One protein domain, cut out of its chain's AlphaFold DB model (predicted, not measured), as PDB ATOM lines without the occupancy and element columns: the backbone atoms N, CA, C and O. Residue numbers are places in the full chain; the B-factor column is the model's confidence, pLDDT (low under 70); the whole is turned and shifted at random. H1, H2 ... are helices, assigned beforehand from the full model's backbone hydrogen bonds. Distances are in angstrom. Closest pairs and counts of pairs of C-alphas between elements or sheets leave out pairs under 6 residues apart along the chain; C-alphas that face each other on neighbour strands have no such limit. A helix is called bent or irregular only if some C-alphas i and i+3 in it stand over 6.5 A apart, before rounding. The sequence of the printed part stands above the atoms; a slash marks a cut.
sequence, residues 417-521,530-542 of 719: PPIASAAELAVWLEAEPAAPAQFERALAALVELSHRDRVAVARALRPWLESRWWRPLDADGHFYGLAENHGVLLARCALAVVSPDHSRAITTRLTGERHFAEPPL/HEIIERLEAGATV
ATOM      1  N   PRO A 417      -6.547  51.265  22.568       86.75
ATOM      2  CA  PRO A 417      -5.490  52.284  22.590       86.75
ATOM      3  C   PRO A 417      -4.172  51.722  23.150       86.75
ATOM      4  O   PRO A 417      -4.228  50.813  23.970       86.75
ATOM      5  N   PRO A 418      -2.981  52.219  22.775       89.19
ATOM      6  CA  PRO A 418      -1.706  51.688  23.278       89.19
ATOM      7  C   PRO A 418      -1.588  51.803  24.809       89.19
ATOM      8  O   PRO A 418      -2.151  52.714  25.409       89.19
ATOM      9  N   ILE A 419      -0.871  50.870  25.447       92.56
ATOM     10  CA  ILE A 419      -0.557  50.945  26.886       92.56
ATOM     11  C   ILE A 419       0.569  51.964  27.068       92.56
ATOM     12  O   ILE A 419       1.647  51.802  26.494       92.56
ATOM     13  N   ALA A 420       0.323  53.010  27.854       91.25
ATOM     14  CA  ALA A 420       1.218  54.168  27.928       91.25
ATOM     15  C   ALA A 420       2.141  54.161  29.156       91.25
ATOM     16  O   ALA A 420       3.062  54.974  29.234       91.25
ATOM     17  N   SER A 421       1.916  53.263  30.122       93.69
ATOM     18  CA  SER A 421       2.676  53.229  31.376       93.69
ATOM     19  C   SER A 421       2.997  51.815  31.857       93.69
ATOM     20  O   SER A 421       2.277  50.857  31.578       93.69
ATOM     21  N   ALA A 422       4.070  51.695  32.641       92.19
ATOM     22  CA  ALA A 422       4.481  50.426  33.235       92.19
ATOM     23  C   ALA A 422       3.463  49.880  34.258       92.19
ATOM     24  O   ALA A 422       3.316  48.668  34.386       92.19
ATOM     25  N   ALA A 423       2.738  50.763  34.956       89.44
ATOM     26  CA  ALA A 423       1.681  50.371  35.888       89.44
ATOM     27  C   ALA A 423       0.466  49.784  35.153       89.44
ATOM     28  O   ALA A 423      -0.046  48.739  35.543       89.44
ATOM     29  N   GLU A 424       0.048  50.413  34.049       90.69
ATOM     30  CA  GLU A 424      -1.014  49.876  33.191       90.69
ATOM     31  C   GLU A 424      -0.602  48.523  32.588       90.69
ATOM     32  O   GLU A 424      -1.404  47.593  32.574       90.69
ATOM     33  N   LEU A 425       0.661  48.374  32.168       90.50
ATOM     34  CA  LEU A 425       1.193  47.099  31.681       90.50
ATOM     35  C   LEU A 425       1.124  45.989  32.745       90.50
ATOM     36  O   LEU A 425       0.749  44.866  32.414       90.50
ATOM     37  N   ALA A 426       1.448  46.296  34.006       87.12
ATOM     38  CA  ALA A 426       1.388  45.336  35.110       87.12
ATOM     39  C   ALA A 426      -0.041  44.817  35.347       87.12
ATOM     40  O   ALA A 426      -0.258  43.606  35.350       87.12
ATOM     41  N   VAL A 427      -1.021  45.727  35.446       86.25
ATOM     42  CA  VAL A 427      -2.453  45.387  35.593       86.25
ATOM     43  C   VAL A 427      -2.920  44.503  34.444       86.25
ATOM     44  O   VAL A 427      -3.673  43.546  34.612       86.25
ATOM     45  N   TRP A 428      -2.463  44.827  33.243       83.25
ATOM     46  CA  TRP A 428      -2.908  44.150  32.046       83.25
ATOM     47  C   TRP A 428      -2.314  42.733  31.921       83.25
ATOM     48  O   TRP A 428      -3.002  41.814  31.482       83.25
ATOM     49  N   LEU A 429      -1.069  42.524  32.364       81.81
ATOM     50  CA  LEU A 429      -0.458  41.192  32.471       81.81
ATOM     51  C   LEU A 429      -1.097  40.325  33.569       81.81
ATOM     52  O   LEU A 429      -1.044  39.098  33.480       81.81
ATOM     53  N   GLU A 430      -1.689  40.935  34.597       77.62
ATOM     54  CA  GLU A 430      -2.423  40.240  35.663       77.62
ATOM     55  C   GLU A 430      -3.809  39.760  35.198       77.62
ATOM     56  O   GLU A 430      -4.255  38.684  35.584       77.62
ATOM     57  N   ALA A 431      -4.453  40.503  34.293       74.44
ATOM     58  CA  ALA A 431      -5.782  40.198  33.753       74.44
ATOM     59  C   ALA A 431      -5.831  39.026  32.743       74.44
ATOM     60  O   ALA A 431      -6.898  38.758  32.197       74.44
ATOM     61  N   GLU A 432      -4.702  38.355  32.487       67.75
ATOM     62  CA  GLU A 432      -4.539  37.230  31.550       67.75
ATOM     63  C   GLU A 432      -5.185  37.454  30.169       67.75
ATOM     64  O   GLU A 432      -6.302  37.001  29.901       67.75
ATOM     65  N   PRO A 433      -4.492  38.129  29.239       65.75
ATOM     66  CA  PRO A 433      -5.054  38.398  27.920       65.75
ATOM     67  C   PRO A 433      -5.447  37.134  27.164       65.75
ATOM     68  O   PRO A 433      -4.704  36.159  27.133       65.75
ATOM     69  N   ALA A 434      -6.602  37.180  26.504       65.38
ATOM     70  CA  ALA A 434      -7.160  36.030  25.793       65.38
ATOM     71  C   ALA A 434      -7.174  36.218  24.267       65.38
ATOM     72  O   ALA A 434      -7.142  35.238  23.522       65.38
ATOM     73  N   ALA A 435      -7.219  37.462  23.775       77.12
ATOM     74  CA  ALA A 435      -7.339  37.749  22.342       77.12
ATOM     75  C   ALA A 435      -5.978  38.060  21.672       77.12
ATOM     76  O   ALA A 435      -5.141  38.733  22.264       77.12
ATOM     77  N   PRO A 436      -5.745  37.698  20.395       78.50
ATOM     78  CA  PRO A 436      -4.490  38.011  19.694       78.50
ATOM     79  C   PRO A 436      -4.098  39.500  19.707       78.50
ATOM     80  O   PRO A 436      -2.950  39.841  19.980       78.50
ATOM     81  N   ALA A 437      -5.061  40.401  19.480       80.88
ATOM     82  CA  ALA A 437      -4.827  41.851  19.498       80.88
ATOM     83  C   ALA A 437      -4.407  42.372  20.880       80.88
ATOM     84  O   ALA A 437      -3.654  43.337  20.991       80.88
ATOM     85  N   GLN A 438      -4.881  41.709  21.935       84.19
ATOM     86  CA  GLN A 438      -4.477  41.984  23.299       84.19
ATOM     87  C   GLN A 438      -2.979  41.643  23.450       84.19
ATOM     88  O   GLN A 438      -2.201  42.509  23.851       84.19
ATOM     89  N   PHE A 439      -2.548  40.429  23.093       85.06
ATOM     90  CA  PHE A 439      -1.135  40.029  23.213       85.06
ATOM     91  C   PHE A 439      -0.186  40.967  22.464       85.06
ATOM     92  O   PHE A 439       0.840  41.372  23.007       85.06
ATOM     93  N   GLU A 440      -0.545  41.348  21.238       89.56
ATOM     94  CA  GLU A 440       0.254  42.273  20.430       89.56
ATOM     95  C   GLU A 440       0.370  43.658  21.079       89.56
ATOM     96  O   GLU A 440       1.453  44.242  21.088       89.56
ATOM     97  N   ARG A 441      -0.720  44.161  21.677       90.94
ATOM     98  CA  ARG A 441      -0.730  45.437  22.408       90.94
ATOM     99  C   ARG A 441       0.234  45.415  23.594       90.94
ATOM    100  O   ARG A 441       1.005  46.358  23.761       90.94
ATOM    101  N   ALA A 442       0.206  44.363  24.407       91.44
ATOM    102  CA  ALA A 442       1.085  44.265  25.570       91.44
ATOM    103  C   ALA A 442       2.544  44.007  25.201       91.44
ATOM    104  O   ALA A 442       3.430  44.581  25.828       91.44
ATOM    105  N   LEU A 443       2.808  43.200  24.171       92.62
ATOM    106  CA  LEU A 443       4.169  42.967  23.694       92.62
ATOM    107  C   LEU A 443       4.796  44.253  23.135       92.62
ATOM    108  O   LEU A 443       5.934  44.569  23.480       92.62
ATOM    109  N   ALA A 444       4.050  45.017  22.326       93.88
ATOM    110  CA  ALA A 444       4.499  46.315  21.821       93.88
ATOM    111  C   ALA A 444       4.799  47.290  22.970       93.88
ATOM    112  O   ALA A 444       5.881  47.869  23.021       93.88
ATOM    113  N   ALA A 445       3.891  47.395  23.943       94.88
ATOM    114  CA  ALA A 445       4.078  48.261  25.101       94.88
ATOM    115  C   ALA A 445       5.265  47.849  25.976       94.88
ATOM    116  O   ALA A 445       6.036  48.706  26.398       94.88
ATOM    117  N   LEU A 446       5.449  46.550  26.232       94.94
ATOM    118  CA  LEU A 446       6.584  46.039  26.997       94.94
ATOM    119  C   LEU A 446       7.910  46.448  26.353       94.94
ATOM    120  O   LEU A 446       8.803  46.918  27.057       94.94
ATOM    121  N   VAL A 447       8.034  46.302  25.033       95.38
ATOM    122  CA  VAL A 447       9.246  46.667  24.291       95.38
ATOM    123  C   VAL A 447       9.470  48.179  24.301       95.38
ATOM    124  O   VAL A 447      10.544  48.626  24.704       95.38
ATOM    125  N   GLU A 448       8.455  48.970  23.947       95.50
ATOM    126  CA  GLU A 448       8.560  50.435  23.903       95.50
ATOM    127  C   GLU A 448       8.863  51.044  25.279       95.50
ATOM    128  O   GLU A 448       9.746  51.891  25.414       95.50
ATOM    129  N   LEU A 449       8.155  50.610  26.327       95.94
ATOM    130  CA  LEU A 449       8.362  51.111  27.685       95.94
ATOM    131  C   LEU A 449       9.721  50.676  28.237       95.94
ATOM    132  O   LEU A 449      10.380  51.472  28.901       95.94
ATOM    133  N   SER A 450      10.172  49.454  27.930       94.81
ATOM    134  CA  SER A 450      11.502  48.986  28.343       94.81
ATOM    135  C   SER A 450      12.626  49.722  27.619       94.81
ATOM    136  O   SER A 450      13.698  49.896  28.189       94.81
ATOM    137  N   HIS A 451      12.398  50.169  26.382       94.81
ATOM    138  CA  HIS A 451      13.342  51.031  25.676       94.81
ATOM    139  C   HIS A 451      13.428  52.429  26.305       94.81
ATOM    140  O   HIS A 451      14.528  52.953  26.450       94.81
ATOM    141  N   ARG A 452      12.290  53.007  26.722       94.69
ATOM    142  CA  ARG A 452      12.240  54.328  27.375       94.69
ATOM    143  C   ARG A 452      12.833  54.315  28.787       94.69
ATOM    144  O   ARG A 452      13.674  55.150  29.096       94.69
ATOM    145  N   ASP A 453      12.385  53.396  29.643       94.06
ATOM    146  CA  ASP A 453      12.863  53.255  31.024       94.06
ATOM    147  C   ASP A 453      12.687  51.813  31.528       94.06
ATOM    148  O   ASP A 453      11.711  51.443  32.194       94.06
ATOM    149  N   ARG A 454      13.686  50.980  31.230       93.62
ATOM    150  CA  ARG A 454      13.730  49.581  31.663       93.62
ATOM    151  C   ARG A 454      13.645  49.417  33.180       93.62
ATOM    152  O   ARG A 454      13.051  48.450  33.655       93.62
ATOM    153  N   VAL A 455      14.245  50.328  33.948       94.00
ATOM    154  CA  VAL A 455      14.305  50.225  35.413       94.00
ATOM    155  C   VAL A 455      12.926  50.484  36.012       94.00
ATOM    156  O   VAL A 455      12.500  49.752  36.909       94.00
ATOM    157  N   ALA A 456      12.199  51.480  35.502       93.44
ATOM    158  CA  ALA A 456      10.821  51.731  35.906       93.44
ATOM    159  C   ALA A 456       9.899  50.558  35.557       93.44
ATOM    160  O   ALA A 456       9.107  50.147  36.408       93.44
ATOM    161  N   VAL A 457      10.040  49.969  34.364       94.88
ATOM    162  CA  VAL A 457       9.271  48.776  33.971       94.88
ATOM    163  C   VAL A 457       9.579  47.593  34.887       94.88
ATOM    164  O   VAL A 457       8.660  46.999  35.445       94.88
ATOM    165  N   ALA A 458      10.856  47.288  35.121       93.06
ATOM    166  CA  ALA A 458      11.258  46.191  36.000       93.06
ATOM    167  C   ALA A 458      10.749  46.368  37.441       93.06
ATOM    168  O   ALA A 458      10.392  45.392  38.099       93.06
ATOM    169  N   ARG A 459      10.695  47.611  37.942       93.69
ATOM    170  CA  ARG A 459      10.130  47.929  39.260       93.69
ATOM    171  C   ARG A 459       8.617  47.712  39.295       93.69
ATOM    172  O   ARG A 459       8.130  47.104  40.240       93.69
ATOM    173  N   ALA A 460       7.895  48.181  38.280       93.25
ATOM    174  CA  ALA A 460       6.439  48.064  38.209       93.25
ATOM    175  C   ALA A 460       5.960  46.615  38.025       93.25
ATOM    176  O   ALA A 460       4.923  46.243  38.560       93.25
ATOM    177  N   LEU A 461       6.722  45.791  37.299       90.62
ATOM    178  CA  LEU A 461       6.380  44.390  37.035       90.62
ATOM    179  C   LEU A 461       6.802  43.425  38.153       90.62
ATOM    180  O   LEU A 461       6.414  42.260  38.130       90.62
ATOM    181  N   ARG A 462       7.584  43.880  39.139       88.06
ATOM    182  CA  ARG A 462       8.080  43.026  40.228       88.06
ATOM    183  C   ARG A 462       6.966  42.417  41.096       88.06
ATOM    184  O   ARG A 462       7.020  41.207  41.283       88.06
ATOM    185  N   PRO A 463       5.932  43.163  41.539       85.12
ATOM    186  CA  PRO A 463       4.827  42.577  42.304       85.12
ATOM    187  C   PRO A 463       4.030  41.538  41.503       85.12
ATOM    188  O   PRO A 463       3.661  40.493  42.031       85.12
ATOM    189  N   TRP A 464       3.815  41.794  40.207       82.25
ATOM    190  CA  TRP A 464       3.191  40.828  39.298       82.25
ATOM    191  C   TRP A 464       4.035  39.552  39.175       82.25
ATOM    192  O   TRP A 464       3.490  38.451  39.210       82.25
ATOM    193  N   LEU A 465       5.365  39.684  39.079       76.38
ATOM    194  CA  LEU A 465       6.264  38.534  39.036       76.38
ATOM    195  C   LEU A 465       6.213  37.740  40.345       76.38
ATOM    196  O   LEU A 465       6.092  36.528  40.295       76.38
ATOM    197  N   GLU A 466       6.272  38.402  41.498       74.38
ATOM    198  CA  GLU A 466       6.231  37.746  42.813       74.38
ATOM    199  C   GLU A 466       4.901  37.011  43.052       74.38
ATOM    200  O   GLU A 466       4.913  35.894  43.560       74.38
ATOM    201  N   SER A 467       3.778  37.584  42.601       71.19
ATOM    202  CA  SER A 467       2.446  36.956  42.616       71.19
ATOM    203  C   SER A 467       2.341  35.758  41.658       71.19
ATOM    204  O   SER A 467       1.753  34.729  41.977       71.19
ATOM    205  N   ARG A 468       2.942  35.852  40.465       64.88
ATOM    206  CA  ARG A 468       2.816  34.820  39.419       64.88
ATOM    207  C   ARG A 468       3.901  33.734  39.473       64.88
ATOM    208  O   ARG A 468       3.689  32.653  38.932       64.88
ATOM    209  N   TRP A 469       5.040  34.005  40.113       61.91
ATOM    210  CA  TRP A 469       6.250  33.168  40.144       61.91
ATOM    211  C   TRP A 469       6.822  33.024  41.570       61.91
ATOM    212  O   TRP A 469       8.025  33.158  41.788       61.91
ATOM    213  N   TRP A 470       5.964  32.741  42.557       46.47
ATOM    214  CA  TRP A 470       6.311  32.735  43.989       46.47
ATOM    215  C   TRP A 470       7.284  31.622  44.455       46.47
ATOM    216  O   TRP A 470       7.706  31.622  45.612       46.47
ATOM    217  N   ARG A 471       7.692  30.686  43.579       48.59
ATOM    218  CA  ARG A 471       8.702  29.646  43.869       48.59
ATOM    219  C   ARG A 471       9.948  29.789  42.981       48.59
ATOM    220  O   ARG A 471       9.815  30.169  41.816       48.59
ATOM    221  N   PRO A 472      11.152  29.413  43.468       44.53
ATOM    222  CA  PRO A 472      12.294  29.192  42.590       44.53
ATOM    223  C   PRO A 472      11.901  28.129  41.564       44.53
ATOM    224  O   PRO A 472      11.590  27.004  41.938       44.53
ATOM    225  N   LEU A 473      11.870  28.541  40.296       50.56
ATOM    226  CA  LEU A 473      11.629  27.764  39.079       50.56
ATOM    227  C   LEU A 473      11.766  26.242  39.242       50.56
ATOM    228  O   LEU A 473      12.844  25.685  39.002       50.56
ATOM    229  N   ASP A 474      10.650  25.580  39.547       48.06
ATOM    230  CA  ASP A 474      10.489  24.173  39.214       48.06
ATOM    231  C   ASP A 474      10.276  24.108  37.699       48.06
ATOM    232  O   ASP A 474       9.190  24.369  37.169       48.06
ATOM    233  N   ALA A 475      11.380  23.922  36.974       42.03
ATOM    234  CA  ALA A 475      11.364  23.913  35.519       42.03
ATOM    235  C   ALA A 475      10.492  22.788  34.961       42.03
ATOM    236  O   ALA A 475      10.006  22.958  33.849       42.03
ATOM    237  N   ASP A 476      10.229  21.732  35.734       42.94
ATOM    238  CA  ASP A 476       9.484  20.547  35.303       42.94
ATOM    239  C   ASP A 476       7.970  20.819  35.179       42.94
ATOM    240  O   ASP A 476       7.305  20.289  34.285       42.94
ATOM    241  N   GLY A 477       7.412  21.705  36.016       46.03
ATOM    242  CA  GLY A 477       5.983  22.059  36.002       46.03
ATOM    243  C   GLY A 477       5.598  23.075  34.919       46.03
ATOM    244  O   GLY A 477       4.485  23.046  34.391       46.03
ATOM    245  N   HIS A 478       6.523  23.963  34.551       48.00
ATOM    246  CA  HIS A 478       6.308  24.991  33.524       48.00
ATOM    247  C   HIS A 478       6.850  24.603  32.146       48.00
ATOM    248  O   HIS A 478       6.508  25.256  31.157       48.00
ATOM    249  N   PHE A 479       7.625  23.517  32.075       45.16
ATOM    250  CA  PHE A 479       8.290  23.004  30.882       45.16
ATOM    251  C   PHE A 479       7.385  22.958  29.639       45.16
ATOM    252  O   PHE A 479       7.749  23.429  28.564       45.16
ATOM    253  N   TYR A 480       6.149  22.487  29.814       46.91
ATOM    254  CA  TYR A 480       5.238  22.192  28.707       46.91
ATOM    255  C   TYR A 480       4.366  23.382  28.269       46.91
ATOM    256  O   TYR A 480       3.915  23.433  27.132       46.91
ATOM    257  N   GLY A 481       4.156  24.384  29.135       47.72
ATOM    258  CA  GLY A 481       3.410  25.602  28.778       47.72
ATOM    259  C   GLY A 481       4.263  26.662  28.073       47.72
ATOM    260  O   GLY A 481       3.732  27.515  27.361       47.72
ATOM    261  N   LEU A 482       5.587  26.605  28.267       49.75
ATOM    262  CA  LEU A 482       6.559  27.576  27.751       49.75
ATOM    263  C   LEU A 482       6.793  27.455  26.238       49.75
ATOM    264  O   LEU A 482       7.225  28.434  25.630       49.75
ATOM    265  N   ALA A 483       6.499  26.300  25.630       49.78
ATOM    266  CA  ALA A 483       6.754  26.042  24.212       49.78
ATOM    267  C   ALA A 483       5.580  26.400  23.276       49.78
ATOM    268  O   ALA A 483       5.827  26.696  22.105       49.78
ATOM    269  N   GLU A 484       4.336  26.421  23.780       51.47
ATOM    270  CA  GLU A 484       3.124  26.393  22.935       51.47
ATOM    271  C   GLU A 484       2.150  27.574  23.146       51.47
ATOM    272  O   GLU A 484       1.243  27.782  22.338       51.47
ATOM    273  N   ASN A 485       2.309  28.382  24.207       66.44
ATOM    274  CA  ASN A 485       1.327  29.408  24.577       66.44
ATOM    275  C   ASN A 485       1.884  30.847  24.506       66.44
ATOM    276  O   ASN A 485       2.790  31.224  25.250       66.44
ATOM    277  N   HIS A 486       1.266  31.687  23.665       71.44
ATOM    278  CA  HIS A 486       1.592  33.111  23.496       71.44
ATOM    279  C   HIS A 486       1.575  33.907  24.812       71.44
ATOM    280  O   HIS A 486       2.388  34.814  24.988       71.44
ATOM    281  N   GLY A 487       0.695  33.564  25.759       74.69
ATOM    282  CA  GLY A 487       0.652  34.219  27.067       74.69
ATOM    283  C   GLY A 487       1.831  33.865  27.960       74.69
ATOM    284  O   GLY A 487       2.327  34.717  28.695       74.69
ATOM    285  N   VAL A 488       2.341  32.643  27.841       75.62
ATOM    286  CA  VAL A 488       3.539  32.225  28.564       75.62
ATOM    287  C   VAL A 488       4.780  32.874  27.949       75.62
ATOM    288  O   VAL A 488       5.620  33.384  28.684       75.62
ATOM    289  N   LEU A 489       4.867  32.961  26.618       81.38
ATOM    290  CA  LEU A 489       5.946  33.685  25.934       81.38
ATOM    291  C   LEU A 489       5.946  35.187  26.270       81.38
ATOM    292  O   LEU A 489       7.006  35.751  26.534       81.38
ATOM    293  N   LEU A 490       4.776  35.832  26.347       86.44
ATOM    294  CA  LEU A 490       4.663  37.219  26.810       86.44
ATOM    295  C   LEU A 490       5.131  37.374  28.267       86.44
ATOM    296  O   LEU A 490       5.878  38.302  28.581       86.44
ATOM    297  N   ALA A 491       4.745  36.445  29.147       83.50
ATOM    298  CA  ALA A 491       5.218  36.431  30.529       83.50
ATOM    299  C   ALA A 491       6.741  36.224  30.616       83.50
ATOM    300  O   ALA A 491       7.394  36.845  31.454       83.50
ATOM    301  N   ARG A 492       7.329  35.423  29.715       85.00
ATOM    302  CA  ARG A 492       8.786  35.290  29.587       85.00
ATOM    303  C   ARG A 492       9.459  36.579  29.128       85.00
ATOM    304  O   ARG A 492      10.501  36.915  29.677       85.00
ATOM    305  N   CYS A 493       8.879  37.328  28.189       90.00
ATOM    306  CA  CYS A 493       9.406  38.647  27.826       90.00
ATOM    307  C   CYS A 493       9.435  39.583  29.047       90.00
ATOM    308  O   CYS A 493      10.430  40.265  29.282       90.00
ATOM    309  N   ALA A 494       8.371  39.592  29.857       90.06
ATOM    310  CA  ALA A 494       8.324  40.379  31.089       90.06
ATOM    311  C   ALA A 494       9.369  39.903  32.119       90.06
ATOM    312  O   ALA A 494      10.073  40.723  32.711       90.06
ATOM    313  N   LEU A 495       9.544  38.585  32.278       87.81
ATOM    314  CA  LEU A 495      10.601  38.005  33.111       87.81
ATOM    315  C   LEU A 495      11.997  38.420  32.629       87.81
ATOM    316  O   LEU A 495      12.825  38.795  33.450       87.81
ATOM    317  N   ALA A 496      12.255  38.429  31.320       90.44
ATOM    318  CA  ALA A 496      13.529  38.877  30.758       90.44
ATOM    319  C   ALA A 496      13.839  40.350  31.087       90.44
ATOM    320  O   ALA A 496      15.007  40.726  31.174       90.44
ATOM    321  N   VAL A 497      12.818  41.186  31.320       91.81
ATOM    322  CA  VAL A 497      12.990  42.571  31.793       91.81
ATOM    323  C   VAL A 497      13.293  42.625  33.291       91.81
ATOM    324  O   VAL A 497      14.247  43.300  33.680       91.81
ATOM    325  N   VAL A 498      12.503  41.927  34.115       89.81
ATOM    326  CA  VAL A 498      12.580  41.990  35.590       89.81
ATOM    327  C   VAL A 498      13.772  41.208  36.144       89.81
ATOM    328  O   VAL A 498      14.426  41.655  37.087       89.81
ATOM    329  N   SER A 499      14.053  40.038  35.570       87.31
ATOM    330  CA  SER A 499      15.117  39.131  35.991       87.31
ATOM    331  C   SER A 499      15.747  38.371  34.805       87.31
ATOM    332  O   SER A 499      15.420  37.207  34.546       87.31
ATOM    333  N   PRO A 500      16.690  39.012  34.086       87.62
ATOM    334  CA  PRO A 500      17.350  38.427  32.917       87.62
ATOM    335  C   PRO A 500      18.047  37.085  33.190       87.62
ATOM    336  O   PRO A 500      17.992  36.188  32.352       87.62
ATOM    337  N   ASP A 501      18.684  36.928  34.358       83.12
ATOM    338  CA  ASP A 501      19.387  35.692  34.738       83.12
ATOM    339  C   ASP A 501      18.438  34.495  34.848       83.12
ATOM    340  O   ASP A 501      18.735  33.411  34.348       83.12
ATOM    341  N   HIS A 502      17.261  34.704  35.443       78.75
ATOM    342  CA  HIS A 502      16.248  33.659  35.556       78.75
ATOM    343  C   HIS A 502      15.662  33.303  34.189       78.75
ATOM    344  O   HIS A 502      15.481  32.123  33.893       78.75
ATOM    345  N   SER A 503      15.430  34.294  33.322       83.62
ATOM    346  CA  SER A 503      14.989  34.023  31.949       83.62
ATOM    347  C   SER A 503      16.022  33.189  31.172       83.62
ATOM    348  O   SER A 503      15.651  32.177  30.572       83.62
ATOM    349  N   ARG A 504      17.320  33.517  31.284       84.88
ATOM    350  CA  ARG A 504      18.419  32.749  30.667       84.88
ATOM    351  C   ARG A 504      18.517  31.314  31.177       84.88
ATOM    352  O   ARG A 504      18.792  30.403  30.393       84.88
ATOM    353  N   ALA A 505      18.296  31.099  32.474       78.31
ATOM    354  CA  ALA A 505      18.292  29.760  33.059       78.31
ATOM    355  C   ALA A 505      17.199  28.875  32.429       78.31
ATOM    356  O   ALA A 505      17.440  27.701  32.155       78.31
ATOM    357  N   ILE A 506      16.029  29.449  32.125       75.50
ATOM    358  CA  ILE A 506      14.955  28.761  31.394       75.50
ATOM    359  C   ILE A 506      15.366  28.506  29.939       75.50
ATOM    360  O   ILE A 506      15.210  27.391  29.450       75.50
ATOM    361  N   THR A 507      15.920  29.510  29.250       75.00
ATOM    362  CA  THR A 507      16.393  29.376  27.859       75.00
ATOM    363  C   THR A 507      17.402  28.234  27.721       75.00
ATOM    364  O   THR A 507      17.246  27.386  26.851       75.00
ATOM    365  N   THR A 508      18.370  28.143  28.638       74.06
ATOM    366  CA  THR A 508      19.400  27.088  28.650       74.06
ATOM    367  C   THR A 508      18.822  25.687  28.871       74.06
ATOM    368  O   THR A 508      19.350  24.715  28.345       74.06
ATOM    369  N   ARG A 509      17.737  25.561  29.646       66.94
ATOM    370  CA  ARG A 509      17.054  24.273  29.847       66.94
ATOM    371  C   ARG A 509      16.282  23.836  28.598       66.94
ATOM    372  O   ARG A 509      16.276  22.657  28.276       66.94
ATOM    373  N   LEU A 510      15.680  24.778  27.870       65.06
ATOM    374  CA  LEU A 510      14.859  24.483  26.689       65.06
ATOM    375  C   LEU A 510      15.668  24.159  25.426       65.06
ATOM    376  O   LEU A 510      15.158  23.481  24.539       65.06
ATOM    377  N   THR A 511      16.919  24.613  25.315       59.16
ATOM    378  CA  THR A 511      17.778  24.340  24.146       59.16
ATOM    379  C   THR A 511      18.271  22.888  24.063       59.16
ATOM    380  O   THR A 511      18.853  22.506  23.047       59.16
ATOM    381  N   GLY A 512      18.036  22.071  25.097       48.44
ATOM    382  CA  GLY A 512      18.396  20.650  25.143       48.44
ATOM    383  C   GLY A 512      17.332  19.682  24.609       48.44
ATOM    384  O   GLY A 512      17.626  18.495  24.472       48.44
ATOM    385  N   GLU A 513      16.121  20.152  24.293       47.09
ATOM    386  CA  GLU A 513      14.976  19.278  24.013       47.09
ATOM    387  C   GLU A 513      14.436  19.401  22.582       47.09
ATOM    388  O   GLU A 513      14.408  20.472  21.975       47.09
ATOM    389  N   ARG A 514      14.032  18.259  22.007       43.81
ATOM    390  CA  ARG A 514      13.535  18.168  20.627       43.81
ATOM    391  C   ARG A 514      12.146  18.798  20.529       43.81
ATOM    392  O   ARG A 514      11.209  18.339  21.170       43.81
ATOM    393  N   HIS A 515      12.008  19.801  19.668       48.81
ATOM    394  CA  HIS A 515      10.716  20.390  19.327       48.81
ATOM    395  C   HIS A 515       9.800  19.378  18.620       48.81
ATOM    396  O   HIS A 515      10.241  18.655  17.724       48.81
ATOM    397  N   PHE A 516       8.517  19.376  18.987       41.47
ATOM    398  CA  PHE A 516       7.466  18.690  18.239       41.47
ATOM    399  C   PHE A 516       7.290  19.307  16.842       41.47
ATOM    400  O   PHE A 516       7.623  20.473  16.609       41.47
ATOM    401  N   ALA A 517       6.774  18.515  15.897       47.72
ATOM    402  CA  ALA A 517       6.458  18.967  14.544       47.72
ATOM    403  C   ALA A 517       5.252  19.928  14.566       47.72
ATOM    404  O   ALA A 517       4.108  19.527  14.373       47.72
ATOM    405  N   GLU A 518       5.501  21.204  14.845       55.31
ATOM    406  CA  GLU A 518       4.474  22.245  14.858       55.31
ATOM    407  C   GLU A 518       4.146  22.770  13.450       55.31
ATOM    408  O   GLU A 518       5.012  22.780  12.564       55.31
ATOM    409  N   PRO A 519       2.922  23.298  13.233       58.09
ATOM    410  CA  PRO A 519       2.595  24.017  12.012       58.09
ATOM    411  C   PRO A 519       3.588  25.171  11.765       58.09
ATOM    412  O   PRO A 519       3.851  25.952  12.686       58.09
ATOM    413  N   PRO A 520       4.087  25.364  10.528       65.31
ATOM    414  CA  PRO A 520       5.112  26.370  10.221       65.31
ATOM    415  C   PRO A 520       4.786  27.804  10.678       65.31
ATOM    416  O   PRO A 520       5.687  28.568  11.021       65.31
ATOM    417  N   LEU A 521       3.502  28.179  10.713       68.00
ATOM    418  CA  LEU A 521       3.059  29.511  11.143       68.00
ATOM    419  C   LEU A 521       3.190  29.732  12.659       68.00
ATOM    420  O   LEU A 521       3.482  30.847  13.086       68.00
ATOM    421  N   HIS A 530      11.012  34.656  20.827       87.81
ATOM    422  CA  HIS A 530      12.350  34.249  21.253       87.81
ATOM    423  C   HIS A 530      13.412  35.310  20.950       87.81
ATOM    424  O   HIS A 530      14.169  35.648  21.851       87.81
ATOM    425  N   GLU A 531      13.420  35.918  19.759       91.44
ATOM    426  CA  GLU A 531      14.374  37.004  19.467       91.44
ATOM    427  C   GLU A 531      14.169  38.223  20.385       91.44
ATOM    428  O   GLU A 531      15.139  38.872  20.780       91.44
ATOM    429  N   ILE A 532      12.924  38.521  20.783       93.50
ATOM    430  CA  ILE A 532      12.624  39.588  21.746       93.50
ATOM    431  C   ILE A 532      13.138  39.200  23.136       93.50
ATOM    432  O   ILE A 532      13.781  40.018  23.791       93.50
ATOM    433  N   ILE A 533      12.898  37.961  23.582       91.56
ATOM    434  CA  ILE A 533      13.401  37.436  24.861       91.56
ATOM    435  C   ILE A 533      14.927  37.516  24.898       91.56
ATOM    436  O   ILE A 533      15.466  38.111  25.824       91.56
ATOM    437  N   GLU A 534      15.617  37.001  23.880       90.75
ATOM    438  CA  GLU A 534      17.080  37.039  23.772       90.75
ATOM    439  C   GLU A 534      17.611  38.479  23.824       90.75
ATOM    440  O   GLU A 534      18.573  38.777  24.537       90.75
ATOM    441  N   ARG A 535      16.948  39.406  23.120       92.69
ATOM    442  CA  ARG A 535      17.309  40.830  23.129       92.69
ATOM    443  C   ARG A 535      17.170  41.437  24.524       92.69
ATOM    444  O   ARG A 535      18.090  42.109  24.994       92.69
ATOM    445  N   LEU A 536      16.042  41.182  25.188       93.12
ATOM    446  CA  LEU A 536      15.765  41.668  26.535       93.12
ATOM    447  C   LEU A 536      16.728  41.044  27.550       93.12
ATOM    448  O   LEU A 536      17.279  41.775  28.373       93.12
ATOM    449  N   GLU A 537      16.999  39.743  27.470       91.88
ATOM    450  CA  GLU A 537      17.978  39.041  28.307       91.88
ATOM    451  C   GLU A 537      19.370  39.666  28.189       91.88
ATOM    452  O   GLU A 537      20.030  39.901  29.205       91.88
ATOM    453  N   ALA A 538      19.798  40.005  26.972       90.62
ATOM    454  CA  ALA A 538      21.085  40.645  26.701       90.62
ATOM    455  C   ALA A 538      21.185  42.101  27.201       90.62
ATOM    456  O   ALA A 538      22.218  42.741  27.021       90.62
ATOM    457  N   GLY A 539      20.128  42.658  27.800       86.94
ATOM    458  CA  GLY A 539      20.107  44.060  28.225       86.94
ATOM    459  C   GLY A 539      19.829  45.047  27.085       86.94
ATOM    460  O   GLY A 539      19.638  46.233  27.347       86.94
ATOM    461  N   ALA A 540      19.765  44.574  25.840       89.00
ATOM    462  CA  ALA A 540      19.527  45.395  24.663       89.00
ATOM    463  C   ALA A 540      18.039  45.754  24.516       89.00
ATOM    464  O   ALA A 540      17.150  45.072  25.029       89.00
ATOM    465  N   THR A 541      17.760  46.840  23.798       88.12
ATOM    466  CA  THR A 541      16.397  47.331  23.560       88.12
ATOM    467  C   THR A 541      16.198  47.672  22.085       88.12
ATOM    468  O   THR A 541      17.162  47.807  21.327       88.12
ATOM    469  N   VAL A 542      14.937  47.767  21.668       90.69
ATOM    470  CA  VAL A 542      14.527  48.304  20.367       90.69
ATOM    471  C   VAL A 542      13.386  49.294  20.604       90.69
ATOM    472  O   VAL A 542      12.553  49.035  21.474       90.69
TER     473      VAL A 542
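What this domain is: This is residues 417 to 521 and 530 to 542 of the 719 residues of an uncharacterized protein of Nonomuraea dietziae (UniProt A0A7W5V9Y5). Picture a cluster of helices round H4, which runs through the middle: H2a and H6 run nearly alongside it, H5 folds back from its last residues as a hairpin with a wide opening, and H2b meets it at a steep angle at residues 494 to 498. H2 is folded into two arms, H2a and H2b, that make a V, and H1 packs on both; little H3 lies out toward H5. You have 118 printed residues with six named helices, H1 to H6 in chain order, and no named strand: all helix, the packing part aligned, part crossed. The whole is compact, with a radius of gyration of the C-alphas of 13.9 A, and spans 39 by 30 by 26 A.

Where its parts are: Find C-alpha 422 at (4.481, 50.426, 33.235); there H1 begins and runs to residue 430. H2, residues 436 to 468, was assigned as one helix by its hydrogen bonds but is bent: C-alphas 452 and 455 are 9.3 A apart. Read it as H2a, residues 436 to 452, 24.6 A long, and H2b, residues 455 to 468, 19.6 A long and irregular, with C-alphas 460 and 463 7.0 A apart. H3 is residues 475 to 478, 5.5 A long. H4, residues 486 to 498, runs 18.6 A from (1.592, 33.111, 23.496). H5 is residues 500 to 510, 15.5 A long. H6, residues 530 to 537, ends at (17.978, 39.041, 28.307).

How they stand to each other: Start at H4, the hub. It touches H2a at a shallow tilt of 12 degrees, the same way, closest at the C-alphas of Leu 443 and Leu 490, 6.6 A. It touches H6 at a shallow tilt of 19 degrees, the same way; the C-alphas of Ala 496 and Glu 537 are closest, 5.1 A. With residues 494 to 498 alone it touches H2b, at a steep tilt of 54 degrees, the C-alphas of Ala 458 and Val 498 closest at 4.4 A. H4 and H5 form a helical hairpin, closest at the C-alphas of Ala 496 and Ser 503, 5.2 A. Farther out, H1 touches H2b, the C-alphas of Ala 422 and Val 457 closest at 5.1 A. H3 is close to H5 but not clearly touching, and H1 and H6 are apart. Every O i to N i+4 pair is within hydrogen-bond range in H1, H2a, H4, H5 and H6; in H2b 8 of 10 are, and H3 is too short for one.

The domain as a whole: The C-alphas of Pro 417 and Gly 512 are the two farthest apart, 39.7 A. Look for the cut between H5 and H6: residues 522 to 529 are not printed, and C-alphas 521 and 530 are 14.5 A apart. Of the links that are printed whole, none is long. Trust residues 432 to 434, 468 to 485 and 509 to 521 least, with pLDDT under 70; the mean of the printed part is 77.5.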